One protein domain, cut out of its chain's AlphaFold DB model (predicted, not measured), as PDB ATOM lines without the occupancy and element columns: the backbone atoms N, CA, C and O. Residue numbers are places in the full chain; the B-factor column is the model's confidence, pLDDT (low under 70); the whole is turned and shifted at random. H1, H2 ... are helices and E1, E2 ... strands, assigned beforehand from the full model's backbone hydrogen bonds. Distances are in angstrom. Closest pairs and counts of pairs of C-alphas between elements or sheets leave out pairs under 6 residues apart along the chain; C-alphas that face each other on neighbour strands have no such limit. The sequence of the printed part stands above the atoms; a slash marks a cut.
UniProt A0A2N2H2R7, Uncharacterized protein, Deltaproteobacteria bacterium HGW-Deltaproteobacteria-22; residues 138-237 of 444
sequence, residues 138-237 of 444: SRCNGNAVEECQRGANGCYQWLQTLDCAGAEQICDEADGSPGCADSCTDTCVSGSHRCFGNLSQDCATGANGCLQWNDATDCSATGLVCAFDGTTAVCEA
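Overview. This is residues 138 to 237 of the 444 residues of an uncharacterized protein of Deltaproteobacteria bacterium HGW-Deltaproteobacteria-22 (UniProt A0A2N2H2R7). Two small lobes of strands stand side by side, joined by the long link of residues 182 to 192; each has a twisted three-stranded sheet with a two-stranded hairpin packed on it. In the first lobe the hairpin E4 E5 packs on E1 and E2; in the second the sheets E6 E7 E8 and E9 E10 form a sandwich, two sheets face to face, with the short helix H1 where the chain changes sheet. The 100 printed residues hold ten named strands and one named helix, in the order E1 to E8, H1, E9, E10; the four sheets are antiparallel and the class is mostly strand. The whole is only just compact, close to loose, with a radius of gyration of the C-alphas of 14.9 A, and flat, spanning 45 by 37 by 18 A.

Arrangement. E1, residues 138 to 141, E2, residues 144 to 150, and E3, residues 156 to 163, form a meander, each strand the antiparallel neighbour of the one before. N 139 and O 146 are 2.8 A apart, and N 147 and O 159 2.8 A, both within hydrogen-bond range. E4, residues 170 to 172, and E5, residues 179 to 181, are a hairpin, with N 172 and O 179 2.8 A apart. The closest C-alphas of E1 and E4 are those of Cys 140 and Cys 171, 5.7 A apart. E6, residues 193 to 196, E7, residues 199 to 205, and E8, residues 211 to 218, form a second meander, with N 194 and O 201 3.0 A apart and N 202 and O 214 3.0 A apart. E9, residues 225 to 228, and E10, residues 233 to 236, are a hairpin, with N 227 and O 234 2.9 A apart. The closest C-alphas of E6 and E10 are those of Arg 194 and Ala 233, 5.2 A apart. H1, residues 219 to 222, only grazes the sheet E6 E7 E8, with residues 219 to 221; it is too short for an O i to N i+4 pair, and its one O i to N i+3 pair is within range.

Along the chain. E1 begins at C-alpha 138, (149.442, 275.220, 248.453). E2 is 18.4 A long from first to last C-alpha, E3 20.3 A, E7 18.2 A and E8 20.1 A. E6 begins at C-alpha 193, (168.789, 282.904, 244.451), and E10 ends at C-alpha 236, (167.386, 286.279, 230.301).

Size, cuts and confidence. The two C-alphas farthest apart, those of Ala 167 and Ala 237, are 45.5 A apart. The printed part has no cut, and the link from E5 to E6, 11 residues, is long. The mean pLDDT of the printed part is 81.0; residues 151 to 154, 174, 176, 206 to 208 and 222 to 223 are under 70.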
ATOM      1  N   SER A 138     149.691 274.456 247.244       82.38
ATOM      2  CA  SER A 138     149.442 275.220 248.453       82.38
ATOM      3  C   SER A 138     150.725 275.927 248.864       82.38
ATOM      4  O   SER A 138     151.822 275.432 248.593       82.38
ATOM      5  N   ARG A 139     150.582 277.090 249.500       81.81
ATOM      6  CA  ARG A 139     151.704 277.854 250.044       81.81
ATOM      7  C   ARG A 139     151.343 278.594 251.336       81.81
ATOM      8  O   ARG A 139     150.180 278.683 251.704       81.81
ATOM      9  N   CYS A 140     152.327 279.206 251.961       82.50
ATOM     10  CA  CYS A 140     152.268 280.091 253.092       82.50
ATOM     11  C   CYS A 140     152.375 281.513 252.563       82.50
ATOM     12  O   CYS A 140     153.368 281.899 251.947       82.50
ATOM     13  N   ASN A 141     151.361 282.320 252.848       81.19
ATOM     14  CA  ASN A 141     151.425 283.763 252.685       81.19
ATOM     15  C   ASN A 141     151.394 284.394 254.078       81.19
ATOM     16  O   ASN A 141     150.348 284.585 254.698       81.19
ATOM     17  N   GLY A 142     152.584 284.614 254.632       79.69
ATOM     18  CA  GLY A 142     152.742 284.961 256.040       79.69
ATOM     19  C   GLY A 142     152.366 283.811 256.974       79.69
ATOM     20  O   GLY A 142     152.980 282.753 256.900       79.69
ATOM     21  N   ASN A 143     151.400 284.026 257.875       81.94
ATOM     22  CA  ASN A 143     150.924 283.004 258.824       81.94
ATOM     23  C   ASN A 143     149.646 282.299 258.347       81.94
ATOM     24  O   ASN A 143     148.954 281.679 259.148       81.94
ATOM     25  N   ALA A 144     149.319 282.396 257.064       84.81
ATOM     26  CA  ALA A 144     148.146 281.763 256.489       84.81
ATOM     27  C   ALA A 144     148.545 280.756 255.409       84.81
ATOM     28  O   ALA A 144     149.430 281.042 254.601       84.81
ATOM     29  N   VAL A 145     147.875 279.603 255.386       86.06
ATOM     30  CA  VAL A 145     147.944 278.658 254.268       86.06
ATOM     31  C   VAL A 145     146.983 279.139 253.186       86.06
ATOM     32  O   VAL A 145     145.793 279.344 253.441       86.06
ATOM     33  N   GLU A 146     147.510 279.310 251.981       88.56
ATOM     34  CA  GLU A 146     146.768 279.575 250.758       88.56
ATOM     35  C   GLU A 146     146.789 278.347 249.848       88.56
ATOM     36  O   GLU A 146     147.816 277.688 249.690       88.56
ATOM     37  N   GLU A 147     145.675 278.070 249.182       86.75
ATOM     38  CA  GLU A 147     145.582 277.061 248.132       86.75
ATOM     39  C   GLU A 147     145.268 277.714 246.789       86.75
ATOM     40  O   GLU A 147     144.430 278.615 246.694       86.75
ATOM     41  N   CYS A 148     145.932 277.239 245.737       84.25
ATOM     42  CA  CYS A 148     145.621 277.625 244.373       84.25
ATOM     43  C   CYS A 148     144.325 276.942 243.936       84.25
ATOM     44  O   CYS A 148     144.270 275.728 243.733       84.25
ATOM     45  N   GLN A 149     143.266 277.730 243.787       83.75
ATOM     46  CA  GLN A 149     141.945 277.235 243.416       83.75
ATOM     47  C   GLN A 149     141.351 278.098 242.301       83.75
ATOM     48  O   GLN A 149     141.724 279.259 242.112       83.75
ATOM     49  N   ARG A 150     140.405 277.541 241.534       76.62
ATOM     50  CA  ARG A 150     139.684 278.315 240.514       76.62
ATOM     51  C   ARG A 150     138.690 279.269 241.171       76.62
ATOM     52  O   ARG A 150     137.739 278.838 241.820       76.62
ATOM     53  N   GLY A 151     138.895 280.562 240.948       68.00
ATOM     54  CA  GLY A 151     137.988 281.620 241.368       68.00
ATOM     55  C   GLY A 151     136.695 281.673 240.556       68.00
ATOM     56  O   GLY A 151     136.571 281.078 239.484       68.00
ATOM     57  N   ALA A 152     135.724 282.451 241.042       61.62
ATOM     58  CA  ALA A 152     134.430 282.659 240.377       61.62
ATOM     59  C   ALA A 152     134.546 283.354 239.002       61.62
ATOM     60  O   ALA A 152     133.661 283.222 238.161       61.62
ATOM     61  N   ASN A 153     135.657 284.053 238.755       61.06
ATOM     62  CA  ASN A 153     136.027 284.645 237.466       61.06
ATOM     63  C   ASN A 153     136.630 283.625 236.476       61.06
ATOM     64  O   ASN A 153     136.920 283.968 235.333       61.06
ATOM     65  N   GLY A 154     136.813 282.373 236.903       65.06
ATOM     66  CA  GLY A 154     137.280 281.268 236.082       65.06
ATOM     67  C   GLY A 154     138.797 281.074 236.022       65.06
ATOM     68  O   GLY A 154     139.189 280.014 235.524       65.06
ATOM     69  N   CYS A 155     139.602 282.005 236.547       74.56
ATOM     70  CA  CYS A 155     141.064 281.914 236.639       74.56
ATOM     71  C   CYS A 155     141.533 281.310 237.971       74.56
ATOM     72  O   CYS A 155     140.779 281.252 238.945       74.56
ATOM     73  N   TYR A 156     142.782 280.856 238.012       77.62
ATOM     74  CA  TYR A 156     143.439 280.364 239.219       77.62
ATOM     75  C   TYR A 156     143.906 281.520 240.110       77.62
ATOM     76  O   TYR A 156     144.584 282.445 239.656       77.62
ATOM     77  N   GLN A 157     143.545 281.454 241.390       83.44
ATOM     78  CA  GLN A 157     143.897 282.445 242.406       83.44
ATOM     79  C   GLN A 157     144.252 281.773 243.735       83.44
ATOM     80  O   GLN A 157     143.806 280.658 244.015       83.44
ATOM     81  N   TRP A 158     145.035 282.470 244.556       82.94
ATOM     82  CA  TRP A 158     145.359 282.033 245.911       82.94
ATOM     83  C   TRP A 158     144.198 282.337 246.852       82.94
ATOM     84  O   TRP A 158     143.790 283.489 246.991       82.94
ATOM     85  N   LEU A 159     143.652 281.304 247.491       83.88
ATOM     86  CA  LEU A 159     142.608 281.438 248.501       83.88
ATOM     87  C   LEU A 159     143.148 281.011 249.855       83.88
ATOM     88  O   LEU A 159     143.678 279.913 249.986       83.88
ATOM     89  N   GLN A 160     142.971 281.856 250.866       87.19
ATOM     90  CA  GLN A 160     143.325 281.518 252.237       87.19
ATOM     91  C   GLN A 160     142.401 280.410 252.760       87.19
ATOM     92  O   GLN A 160     141.197 280.615 252.902       87.19
ATOM     93  N   THR A 161     142.966 279.242 253.057       83.75
ATOM     94  CA  THR A 161     142.226 278.072 253.553       83.75
ATOM     95  C   THR A 161     142.428 277.833 255.043       83.75
ATOM     96  O   THR A 161     141.555 277.255 255.691       83.75
ATOM     97  N   LEU A 162     143.541 278.307 255.613       85.38
ATOM     98  CA  LEU A 162     143.833 278.167 257.037       85.38
ATOM     99  C   LEU A 162     144.575 279.394 257.571       85.38
ATOM    100  O   LEU A 162     145.573 279.822 257.001       85.38
ATOM    101  N   ASP A 163     144.103 279.944 258.687       87.75
ATOM    102  CA  ASP A 163     144.786 281.012 259.418       87.75
ATOM    103  C   ASP A 163     145.521 280.437 260.636       87.75
ATOM    104  O   ASP A 163     144.895 280.082 261.638       87.75
ATOM    105  N   CYS A 164     146.851 280.346 260.571       83.56
ATOM    106  CA  CYS A 164     147.659 279.882 261.698       83.56
ATOM    107  C   CYS A 164     147.791 280.953 262.787       83.56
ATOM    108  O   CYS A 164     147.954 280.610 263.959       83.56
ATOM    109  N   ALA A 165     147.656 282.240 262.443       80.81
ATOM    110  CA  ALA A 165     147.762 283.323 263.417       80.81
ATOM    111  C   ALA A 165     146.611 283.285 264.432       80.81
ATOM    112  O   ALA A 165     146.829 283.558 265.614       80.81
ATOM    113  N   GLY A 166     145.414 282.868 264.003       80.12
ATOM    114  CA  GLY A 166     144.265 282.640 264.884       80.12
ATOM    115  C   GLY A 166     144.499 281.576 265.968       80.12
ATOM    116  O   GLY A 166     143.815 281.588 266.990       80.12
ATOM    117  N   ALA A 167     145.486 280.694 265.776       78.62
ATOM    118  CA  ALA A 167     145.897 279.662 266.726       78.62
ATOM    119  C   ALA A 167     147.245 279.962 267.418       78.62
ATOM    120  O   ALA A 167     147.807 279.068 268.045       78.62
ATOM    121  N   GLU A 168     147.769 281.192 267.306       82.12
ATOM    122  CA  GLU A 168     149.119 281.583 267.763       82.12
ATOM    123  C   GLU A 168     150.257 280.755 267.128       82.12
ATOM    124  O   GLU A 168     151.349 280.640 267.685       82.12
ATOM    125  N   GLN A 169     150.015 280.193 265.944       82.69
ATOM    126  CA  GLN A 169     150.959 279.375 265.191       82.69
ATOM    127  C   GLN A 169     151.451 280.100 263.936       82.69
ATOM    128  O   GLN A 169     150.922 281.125 263.499       82.69
ATOM    129  N   ILE A 170     152.500 279.543 263.351       82.50
ATOM    130  CA  ILE A 170     153.153 280.034 262.149       82.50
ATOM    131  C   ILE A 170     152.878 279.052 261.009       82.50
ATOM    132  O   ILE A 170     152.939 277.845 261.210       82.50
ATOM    133  N   CYS A 171     152.613 279.560 259.808       81.62
ATOM    134  CA  CYS A 171     152.603 278.715 258.617       81.62
ATOM    135  C   CYS A 171     154.046 278.296 258.276       81.62
ATOM    136  O   CYS A 171     154.904 279.165 258.110       81.62
ATOM    137  N   ASP A 172     154.320 276.994 258.213       82.69
ATOM    138  CA  ASP A 172     155.612 276.390 257.871       82.69
ATOM    139  C   ASP A 172     155.461 275.422 256.691       82.69
ATOM    140  O   ASP A 172     154.452 274.735 256.560       82.69
ATOM    141  N   GLU A 173     156.483 275.376 255.840       77.50
ATOM    142  CA  GLU A 173     156.511 274.601 254.588       77.50
ATOM    143  C   GLU A 173     157.741 273.704 254.456       77.50
ATOM    144  O   GLU A 173     157.995 273.111 253.403       77.50
ATOM    145  N   ALA A 174     158.568 273.629 255.497       69.69
ATOM    146  CA  ALA A 174     159.883 273.017 255.395       69.69
ATOM    147  C   ALA A 174     159.849 271.510 255.088       69.69
ATOM    148  O   ALA A 174     160.839 270.961 254.599       69.69
ATOM    149  N   ASP A 175     158.724 270.839 255.333       71.06
ATOM    150  CA  ASP A 175     158.502 269.429 255.006       71.06
ATOM    151  C   ASP A 175     157.944 269.197 253.586       71.06
ATOM    152  O   ASP A 175     157.741 268.049 253.179       71.06
ATOM    153  N   GLY A 176     157.766 270.267 252.804       69.06
ATOM    154  CA  GLY A 176     157.203 270.222 251.458       69.06
ATOM    155  C   GLY A 176     155.676 270.284 251.423       69.06
ATOM    156  O   GLY A 176     155.088 269.987 250.381       69.06
ATOM    157  N   SER A 177     155.013 270.629 252.528       79.62
ATOM    158  CA  SER A 177     153.578 270.911 252.568       79.62
ATOM    159  C   SER A 177     153.278 272.051 253.548       79.62
ATOM    160  O   SER A 177     153.673 271.977 254.703       79.62
ATOM    161  N   PRO A 178     152.565 273.107 253.134       79.94
ATOM    162  CA  PRO A 178     152.236 274.208 254.031       79.94
ATOM    163  C   PRO A 178     151.260 273.764 255.119       79.94
ATOM    164  O   PRO A 178     150.210 273.177 254.841       79.94
ATOM    165  N   GLY A 179     151.591 274.084 256.366       84.50
ATOM    166  CA  GLY A 179     150.757 273.797 257.525       84.50
ATOM    167  C   GLY A 179     151.099 274.673 258.724       84.50
ATOM    168  O   GLY A 179     152.133 275.331 258.762       84.50
ATOM    169  N   CYS A 180     150.220 274.692 259.726       85.25
ATOM    170  CA  CYS A 180     150.481 275.435 260.954       85.25
ATOM    171  C   CYS A 180     151.431 274.662 261.877       85.25
ATOM    172  O   CYS A 180     151.192 273.497 262.200       85.25
ATOM    173  N   ALA A 181     152.483 275.335 262.329       80.88
ATOM    174  CA  ALA A 181     153.492 274.824 263.240       80.88
ATOM    175  C   ALA A 181     153.796 275.845 264.348       80.88
ATOM    176  O   ALA A 181     153.648 277.055 264.176       80.88
ATOM    177  N   ASP A 182     154.271 275.358 265.495       78.75
ATOM    178  CA  ASP A 182     154.645 276.212 266.635       78.75
ATOM    179  C   ASP A 182     155.921 277.041 266.365       78.75
ATOM    180  O   ASP A 182     156.227 277.996 267.078       78.75
ATOM    181  N   SER A 183     156.691 276.670 265.338       73.19
ATOM    182  CA  SER A 183     157.880 277.379 264.859       73.19
ATOM    183  C   SER A 183     158.105 277.071 263.382       73.19
ATOM    184  O   SER A 183     157.852 275.942 262.969       73.19
ATOM    185  N   CYS A 184     158.644 278.018 262.619       73.56
ATOM    186  CA  CYS A 184     159.061 277.776 261.238       73.56
ATOM    187  C   CYS A 184     160.522 277.314 261.142       73.56
ATOM    188  O   CYS A 184     161.335 277.578 262.034       73.56
ATOM    189  N   THR A 185     160.858 276.638 260.043       78.00
ATOM    190  CA  THR A 185     162.234 276.255 259.705       78.00
ATOM    191  C   THR A 185     162.676 276.977 258.435       78.00
ATOM    192  O   THR A 185     161.946 277.010 257.448       78.00
ATOM    193  N   ASP A 186     163.888 277.538 258.437       81.44
ATOM    194  CA  ASP A 186     164.456 278.188 257.250       81.44
ATOM    195  C   ASP A 186     164.568 277.190 256.086       81.44
ATOM    196  O   ASP A 186     165.294 276.194 256.165       81.44
ATOM    197  N   THR A 187     163.881 277.471 254.979       81.06
ATOM    198  CA  THR A 187     163.893 276.622 253.773       81.06
ATOM    199  C   THR A 187     164.990 277.026 252.782       81.06
ATOM    200  O   THR A 187     165.226 276.350 251.773       81.06
ATOM    201  N   CYS A 188     165.686 278.131 253.065       82.38
ATOM    202  CA  CYS A 188     166.745 278.699 252.243       82.38
ATOM    203  C   CYS A 188     167.761 279.498 253.075       82.38
ATOM    204  O   CYS A 188     167.536 279.809 254.241       82.38
ATOM    205  N   VAL A 189     168.905 279.833 252.470       88.19
ATOM    206  CA  VAL A 189     169.939 280.673 253.097       88.19
ATOM    207  C   VAL A 189     169.794 282.108 252.603       88.19
ATOM    208  O   VAL A 189     169.714 282.331 251.396       88.19
ATOM    209  N   SER A 190     169.796 283.078 253.521       86.44
ATOM    210  CA  SER A 190     169.616 284.503 253.211       86.44
ATOM    211  C   SER A 190     170.521 284.962 252.064       86.44
ATOM    212  O   SER A 190     171.728 284.711 252.084       86.44
ATOM    213  N   GLY A 191     169.926 285.621 251.064       81.19
ATOM    214  CA  GLY A 191     170.633 286.097 249.870       81.19
ATOM    215  C   GLY A 191     170.918 285.021 248.817       81.19
ATOM    216  O   GLY A 191     171.647 285.288 247.869       81.19
ATOM    217  N   SER A 192     170.378 283.809 248.970       88.88
ATOM    218  CA  SER A 192     170.404 282.804 247.902       88.88
ATOM    219  C   SER A 192     169.349 283.111 246.848       88.88
ATOM    220  O   SER A 192     168.252 283.562 247.173       88.88
ATOM    221  N   HIS A 193     169.667 282.772 245.606       90.38
ATOM    222  CA  HIS A 193     168.789 282.904 244.451       90.38
ATOM    223  C   HIS A 193     168.577 281.524 243.825       90.38
ATOM    224  O   HIS A 193     169.470 280.673 243.896       90.38
ATOM    225  N   ARG A 194     167.421 281.278 243.208       89.38
ATOM    226  CA  ARG A 194     167.193 280.060 242.412       89.38
ATOM    227  C   ARG A 194     166.191 280.293 241.291       89.38
ATOM    228  O   ARG A 194     165.383 281.212 241.352       89.38
ATOM    229  N   CYS A 195     166.202 279.388 240.320       88.56
ATOM    230  CA  CYS A 195     165.098 279.227 239.382       88.56
ATOM    231  C   CYS A 195     164.197 278.077 239.838       88.56
ATOM    232  O   CYS A 195     164.677 276.962 240.066       88.56
ATOM    233  N   PHE A 196     162.896 278.335 239.951       84.81
ATOM    234  CA  PHE A 196     161.869 277.310 240.119       84.81
ATOM    235  C   PHE A 196     160.964 277.319 238.884       84.81
ATOM    236  O   PHE A 196     160.111 278.187 238.719       84.81
ATOM    237  N   GLY A 197     161.199 276.395 237.950       84.00
ATOM    238  CA  GLY A 197     160.604 276.501 236.615       84.00
ATOM    239  C   GLY A 197     161.087 277.776 235.913       84.00
ATOM    240  O   GLY A 197     162.293 277.977 235.796       84.00
ATOM    241  N   ASN A 198     160.152 278.630 235.477       81.31
ATOM    242  CA  ASN A 198     160.468 279.911 234.832       81.31
ATOM    243  C   ASN A 198     160.410 281.133 235.769       81.31
ATOM    244  O   ASN A 198     160.372 282.280 235.322       81.31
ATOM    245  N   LEU A 199     160.383 280.871 237.074       84.38
ATOM    246  CA  LEU A 199     160.259 281.871 238.119       84.38
ATOM    247  C   LEU A 199     161.607 282.054 238.811       84.38
ATOM    248  O   LEU A 199     162.168 281.096 239.355       84.38
ATOM    249  N   SER A 200     162.124 283.280 238.786       90.06
ATOM    250  CA  SER A 200     163.260 283.655 239.630       90.06
ATOM    251  C   SER A 200     162.765 283.868 241.057       90.06
ATOM    252  O   SER A 200     161.763 284.553 241.282       90.06
ATOM    253  N   GLN A 201     163.436 283.230 242.012       91.00
ATOM    254  CA  GLN A 201     163.098 283.300 243.426       91.00
ATOM    255  C   GLN A 201     164.294 283.772 244.246       91.00
ATOM    256  O   GLN A 201     165.421 283.301 244.053       91.00
ATOM    257  N   ASP A 202     164.005 284.636 245.214       90.19
ATOM    258  CA  ASP A 202     164.970 285.182 246.159       90.19
ATOM    259  C   ASP A 202     164.668 284.664 247.561       90.19
ATOM    260  O   ASP A 202     163.520 284.643 248.010       90.19
ATOM    261  N   CYS A 203     165.712 284.262 248.280       89.75
ATOM    262  CA  CYS A 203     165.577 283.883 249.674       89.75
ATOM    263  C   CYS A 203     165.511 285.126 250.567       89.75
ATOM    264  O   CYS A 203     166.515 285.828 250.752       89.75
ATOM    265  N   ALA A 204     164.350 285.362 251.176       85.19
ATOM    266  CA  ALA A 204     164.126 286.465 252.102       85.19
ATOM    267  C   ALA A 204     163.311 286.019 253.321       85.19
ATOM    268  O   ALA A 204     162.692 284.959 253.333       85.19
ATOM    269  N   THR A 205     163.337 286.826 254.381       83.62
ATOM    270  CA  THR A 205     162.539 286.563 255.582       83.62
ATOM    271  C   THR A 205     161.061 286.767 255.254       83.62
ATOM    272  O   THR A 205     160.645 287.887 254.955       83.62
ATOM    273  N   GLY A 206     160.282 285.688 255.284       69.00
ATOM    274  CA  GLY A 206     158.832 285.729 255.127       69.00
ATOM    275  C   GLY A 206     158.150 286.379 256.333       69.00
ATOM    276  O   GLY A 206     158.770 286.611 257.373       69.00
ATOM    277  N   ALA A 207     156.851 286.673 256.224       67.00
ATOM    278  CA  ALA A 207     156.127 287.387 257.286       67.00
ATOM    279  C   ALA A 207     155.972 286.573 258.588       67.00
ATOM    280  O   ALA A 207     155.624 287.132 259.626       67.00
ATOM    281  N   ASN A 208     156.285 285.276 258.549       61.41
ATOM    282  CA  ASN A 208     156.365 284.407 259.716       61.41
ATOM    283  C   ASN A 208     157.711 284.463 260.473       61.41
ATOM    284  O   ASN A 208     157.861 283.828 261.513       61.41
ATOM    285  N   GLY A 209     158.695 285.211 259.959       71.69
ATOM    286  CA  GLY A 209     160.001 285.401 260.589       71.69
ATOM    287  C   GLY A 209     161.109 284.427 260.166       71.69
ATOM    288  O   GLY A 209     162.247 284.648 260.578       71.69
ATOM    289  N   CYS A 210     160.834 283.421 259.328       79.94
ATOM    290  CA  CYS A 210     161.850 282.506 258.779       79.94
ATOM    291  C   CYS A 210     162.218 282.827 257.327       79.94
ATOM    292  O   CYS A 210     161.496 283.537 256.627       79.94
ATOM    293  N   LEU A 211     163.357 282.310 256.870       83.75
ATOM    294  CA  LEU A 211     163.832 282.436 255.496       83.75
ATOM    295  C   LEU A 211     163.066 281.498 254.558       83.75
ATOM    296  O   LEU A 211     163.055 280.281 254.754       83.75
ATOM    297  N   GLN A 212     162.463 282.082 253.524       84.56
ATOM    298  CA  GLN A 212     161.644 281.392 252.529       84.56
ATOM    299  C   GLN A 212     162.003 281.833 251.111       84.56
ATOM    300  O   GLN A 212     162.546 282.921 250.901       84.56
ATOM    301  N   TRP A 213     161.674 280.988 250.134       84.06
ATOM    302  CA  TRP A 213     161.768 281.341 248.722       84.06
ATOM    303  C   TRP A 213     160.576 282.199 248.321       84.06
ATOM    304  O   TRP A 213     159.458 281.699 248.249       84.06
ATOM    305  N   ASN A 214     160.831 283.469 248.028       82.44
ATOM    306  CA  ASN A 214     159.814 284.383 247.538       82.44
ATOM    307  C   ASN A 214     159.922 284.528 246.024       82.44
ATOM    308  O   ASN A 214     161.022 284.608 245.471       82.44
ATOM    309  N   ASP A 215     158.769 284.609 245.372       79.75
ATOM    310  CA  ASP A 215     158.665 284.860 243.940       79.75
ATOM    311  C   ASP A 215     159.139 286.282 243.638       79.75
ATOM    312  O   ASP A 215     158.507 287.261 244.037       79.75
ATOM    313  N   ALA A 216     160.278 286.397 242.959       78.69
ATOM    314  CA  ALA A 216     160.892 287.683 242.657       78.69
ATOM    315  C   ALA A 216     160.444 288.198 241.289       78.69
ATOM    316  O   ALA A 216     160.014 289.344 241.152       78.69
ATOM    317  N   THR A 217     160.540 287.370 240.246       85.81
ATOM    318  CA  THR A 217     160.121 287.740 238.884       85.81
ATOM    319  C   THR A 217     159.759 286.509 238.063       85.81
ATOM    320  O   THR A 217     160.580 285.599 237.916       85.81
ATOM    321  N   ASP A 218     158.552 286.506 237.489       85.75
ATOM    322  CA  ASP A 218     158.124 285.536 236.477       85.75
ATOM    323  C   ASP A 218     158.678 285.938 235.106       85.75
ATOM    324  O   ASP A 218     158.251 286.925 234.498       85.75
ATOM    325  N   CYS A 219     159.640 285.167 234.607       81.38
ATOM    326  CA  CYS A 219     160.288 285.464 233.338       81.38
ATOM    327  C   CYS A 219     159.345 285.245 232.142       81.38
ATOM    328  O   CYS A 219     159.504 285.893 231.104       81.38
ATOM    329  N   SER A 220     158.303 284.419 232.291       77.44
ATOM    330  CA  SER A 220     157.347 284.134 231.216       77.44
ATOM    331  C   SER A 220     156.467 285.337 230.865       77.44
ATOM    332  O   SER A 220     156.155 285.538 229.691       77.44
ATOM    333  N   ALA A 221     156.173 286.204 231.840       74.56
ATOM    334  CA  ALA A 221     155.400 287.432 231.643       74.56
ATOM    335  C   ALA A 221     156.062 288.414 230.655       74.56
ATOM    336  O   ALA A 221     155.397 289.283 230.094       74.56
ATOM    337  N   THR A 222     157.371 288.268 230.424       69.88
ATOM    338  CA  THR A 222     158.153 289.092 229.488       69.88
ATOM    339  C   THR A 222     158.762 288.287 228.335       69.88
ATOM    340  O   THR A 222     159.539 288.833 227.556       69.88
ATOM    341  N   GLY A 223     158.391 287.007 228.183       69.38
ATOM    342  CA  GLY A 223     158.922 286.126 227.134       69.38
ATOM    343  C   GLY A 223     160.382 285.698 227.343       69.38
ATOM    344  O   GLY A 223     161.050 285.319 226.383       69.38
ATOM    345  N   LEU A 224     160.880 285.776 228.576       83.38
ATOM    346  CA  LEU A 224     162.238 285.411 228.976       83.38
ATOM    347  C   LEU A 224     162.252 284.049 229.684       83.38
ATOM    348  O   LEU A 224     161.203 283.498 230.038       83.38
ATOM    349  N   VAL A 225     163.454 283.517 229.921       84.69
ATOM    350  CA  VAL A 225     163.665 282.340 230.767       84.69
ATOM    351  C   VAL A 225     164.461 282.667 232.024       84.69
ATOM    352  O   VAL A 225     165.361 283.501 231.992       84.69
ATOM    353  N   CYS A 226     164.163 281.987 233.129       84.50
ATOM    354  CA  CYS A 226     164.994 282.055 234.323       84.50
ATOM    355  C   CYS A 226     166.300 281.286 234.089       84.50
ATOM    356  O   CYS A 226     166.288 280.065 233.913       84.50
ATOM    357  N   ALA A 227     167.425 281.998 234.117       87.38
ATOM    358  CA  ALA A 227     168.768 281.443 234.053       87.38
ATOM    359  C   ALA A 227     169.455 281.567 235.422       87.38
ATOM    360  O   ALA A 227     169.360 282.600 236.086       87.38
ATOM    361  N   PHE A 228     170.153 280.509 235.851       85.50
ATOM    362  CA  PHE A 228     170.939 280.497 237.087       85.50
ATOM    363  C   PHE A 228     172.425 280.316 236.769       85.50
ATOM    364  O   PHE A 228     172.835 279.257 236.295       85.50
ATOM    365  N   ASP A 229     173.238 281.336 237.050       81.81
ATOM    366  CA  ASP A 229     174.683 281.344 236.752       81.81
ATOM    367  C   ASP A 229     175.552 280.705 237.859       81.81
ATOM    368  O   ASP A 229     176.781 280.653 237.755       81.81
ATOM    369  N   GLY A 230     174.918 280.200 238.922       79.00
ATOM    370  CA  GLY A 230     175.573 279.676 240.123       79.00
ATOM    371  C   GLY A 230     175.577 280.647 241.306       79.00
ATOM    372  O   GLY A 230     175.811 280.220 242.437       79.00
ATOM    373  N   THR A 231     175.293 281.926 241.065       82.06
ATOM    374  CA  THR A 231     175.236 282.990 242.079       82.06
ATOM    375  C   THR A 231     173.933 283.782 242.050       82.06
ATOM    376  O   THR A 231     173.448 284.168 243.109       82.06
ATOM    377  N   THR A 232     173.335 283.964 240.878       84.31
ATOM    378  CA  THR A 232     172.151 284.795 240.652       84.31
ATOM    379  C   THR A 232     171.151 284.062 239.767       84.31
ATOM    380  O   THR A 232     171.544 283.344 238.848       84.31
ATOM    381  N   ALA A 233     169.857 284.238 240.050       88.50
ATOM    382  CA  ALA A 233     168.762 283.798 239.190       88.50
ATOM    383  C   ALA A 233     168.162 285.030 238.510       88.50
ATOM    384  O   ALA A 233     167.660 285.918 239.194       88.50
ATOM    385  N   VAL A 234     168.249 285.108 237.184       87.81
ATOM    386  CA  VAL A 234     167.831 286.288 236.414       87.81
ATOM    387  C   VAL A 234     167.034 285.885 235.181       87.81
ATOM    388  O   VAL A 234     167.243 284.815 234.612       87.81
ATOM    389  N   CYS A 235     166.103 286.746 234.774       85.50
ATOM    390  CA  CYS A 235     165.363 286.566 233.533       85.50
ATOM    391  C   CYS A 235     166.223 287.006 232.349       85.50
ATOM    392  O   CYS A 235     166.539 288.188 232.206       85.50
ATOM    393  N   GLU A 236     166.570 286.058 231.491       84.50
ATOM    394  CA  GLU A 236     167.386 286.279 230.301       84.50
ATOM    395  C   GLU A 236     166.692 285.716 229.063       84.50
ATOM    396  O   GLU A 236     165.717 284.967 229.151       84.50
ATOM    397  N   ALA A 237     167.156 286.109 227.879       77.25
ATOM    398  CA  ALA A 237     166.616 285.546 226.650       77.25
ATOM    399  C   ALA A 237     166.843 284.016 226.642       77.25
ATOM    400  O   ALA A 237     167.932 283.578 227.017       77.25
TER     401      ALA A 237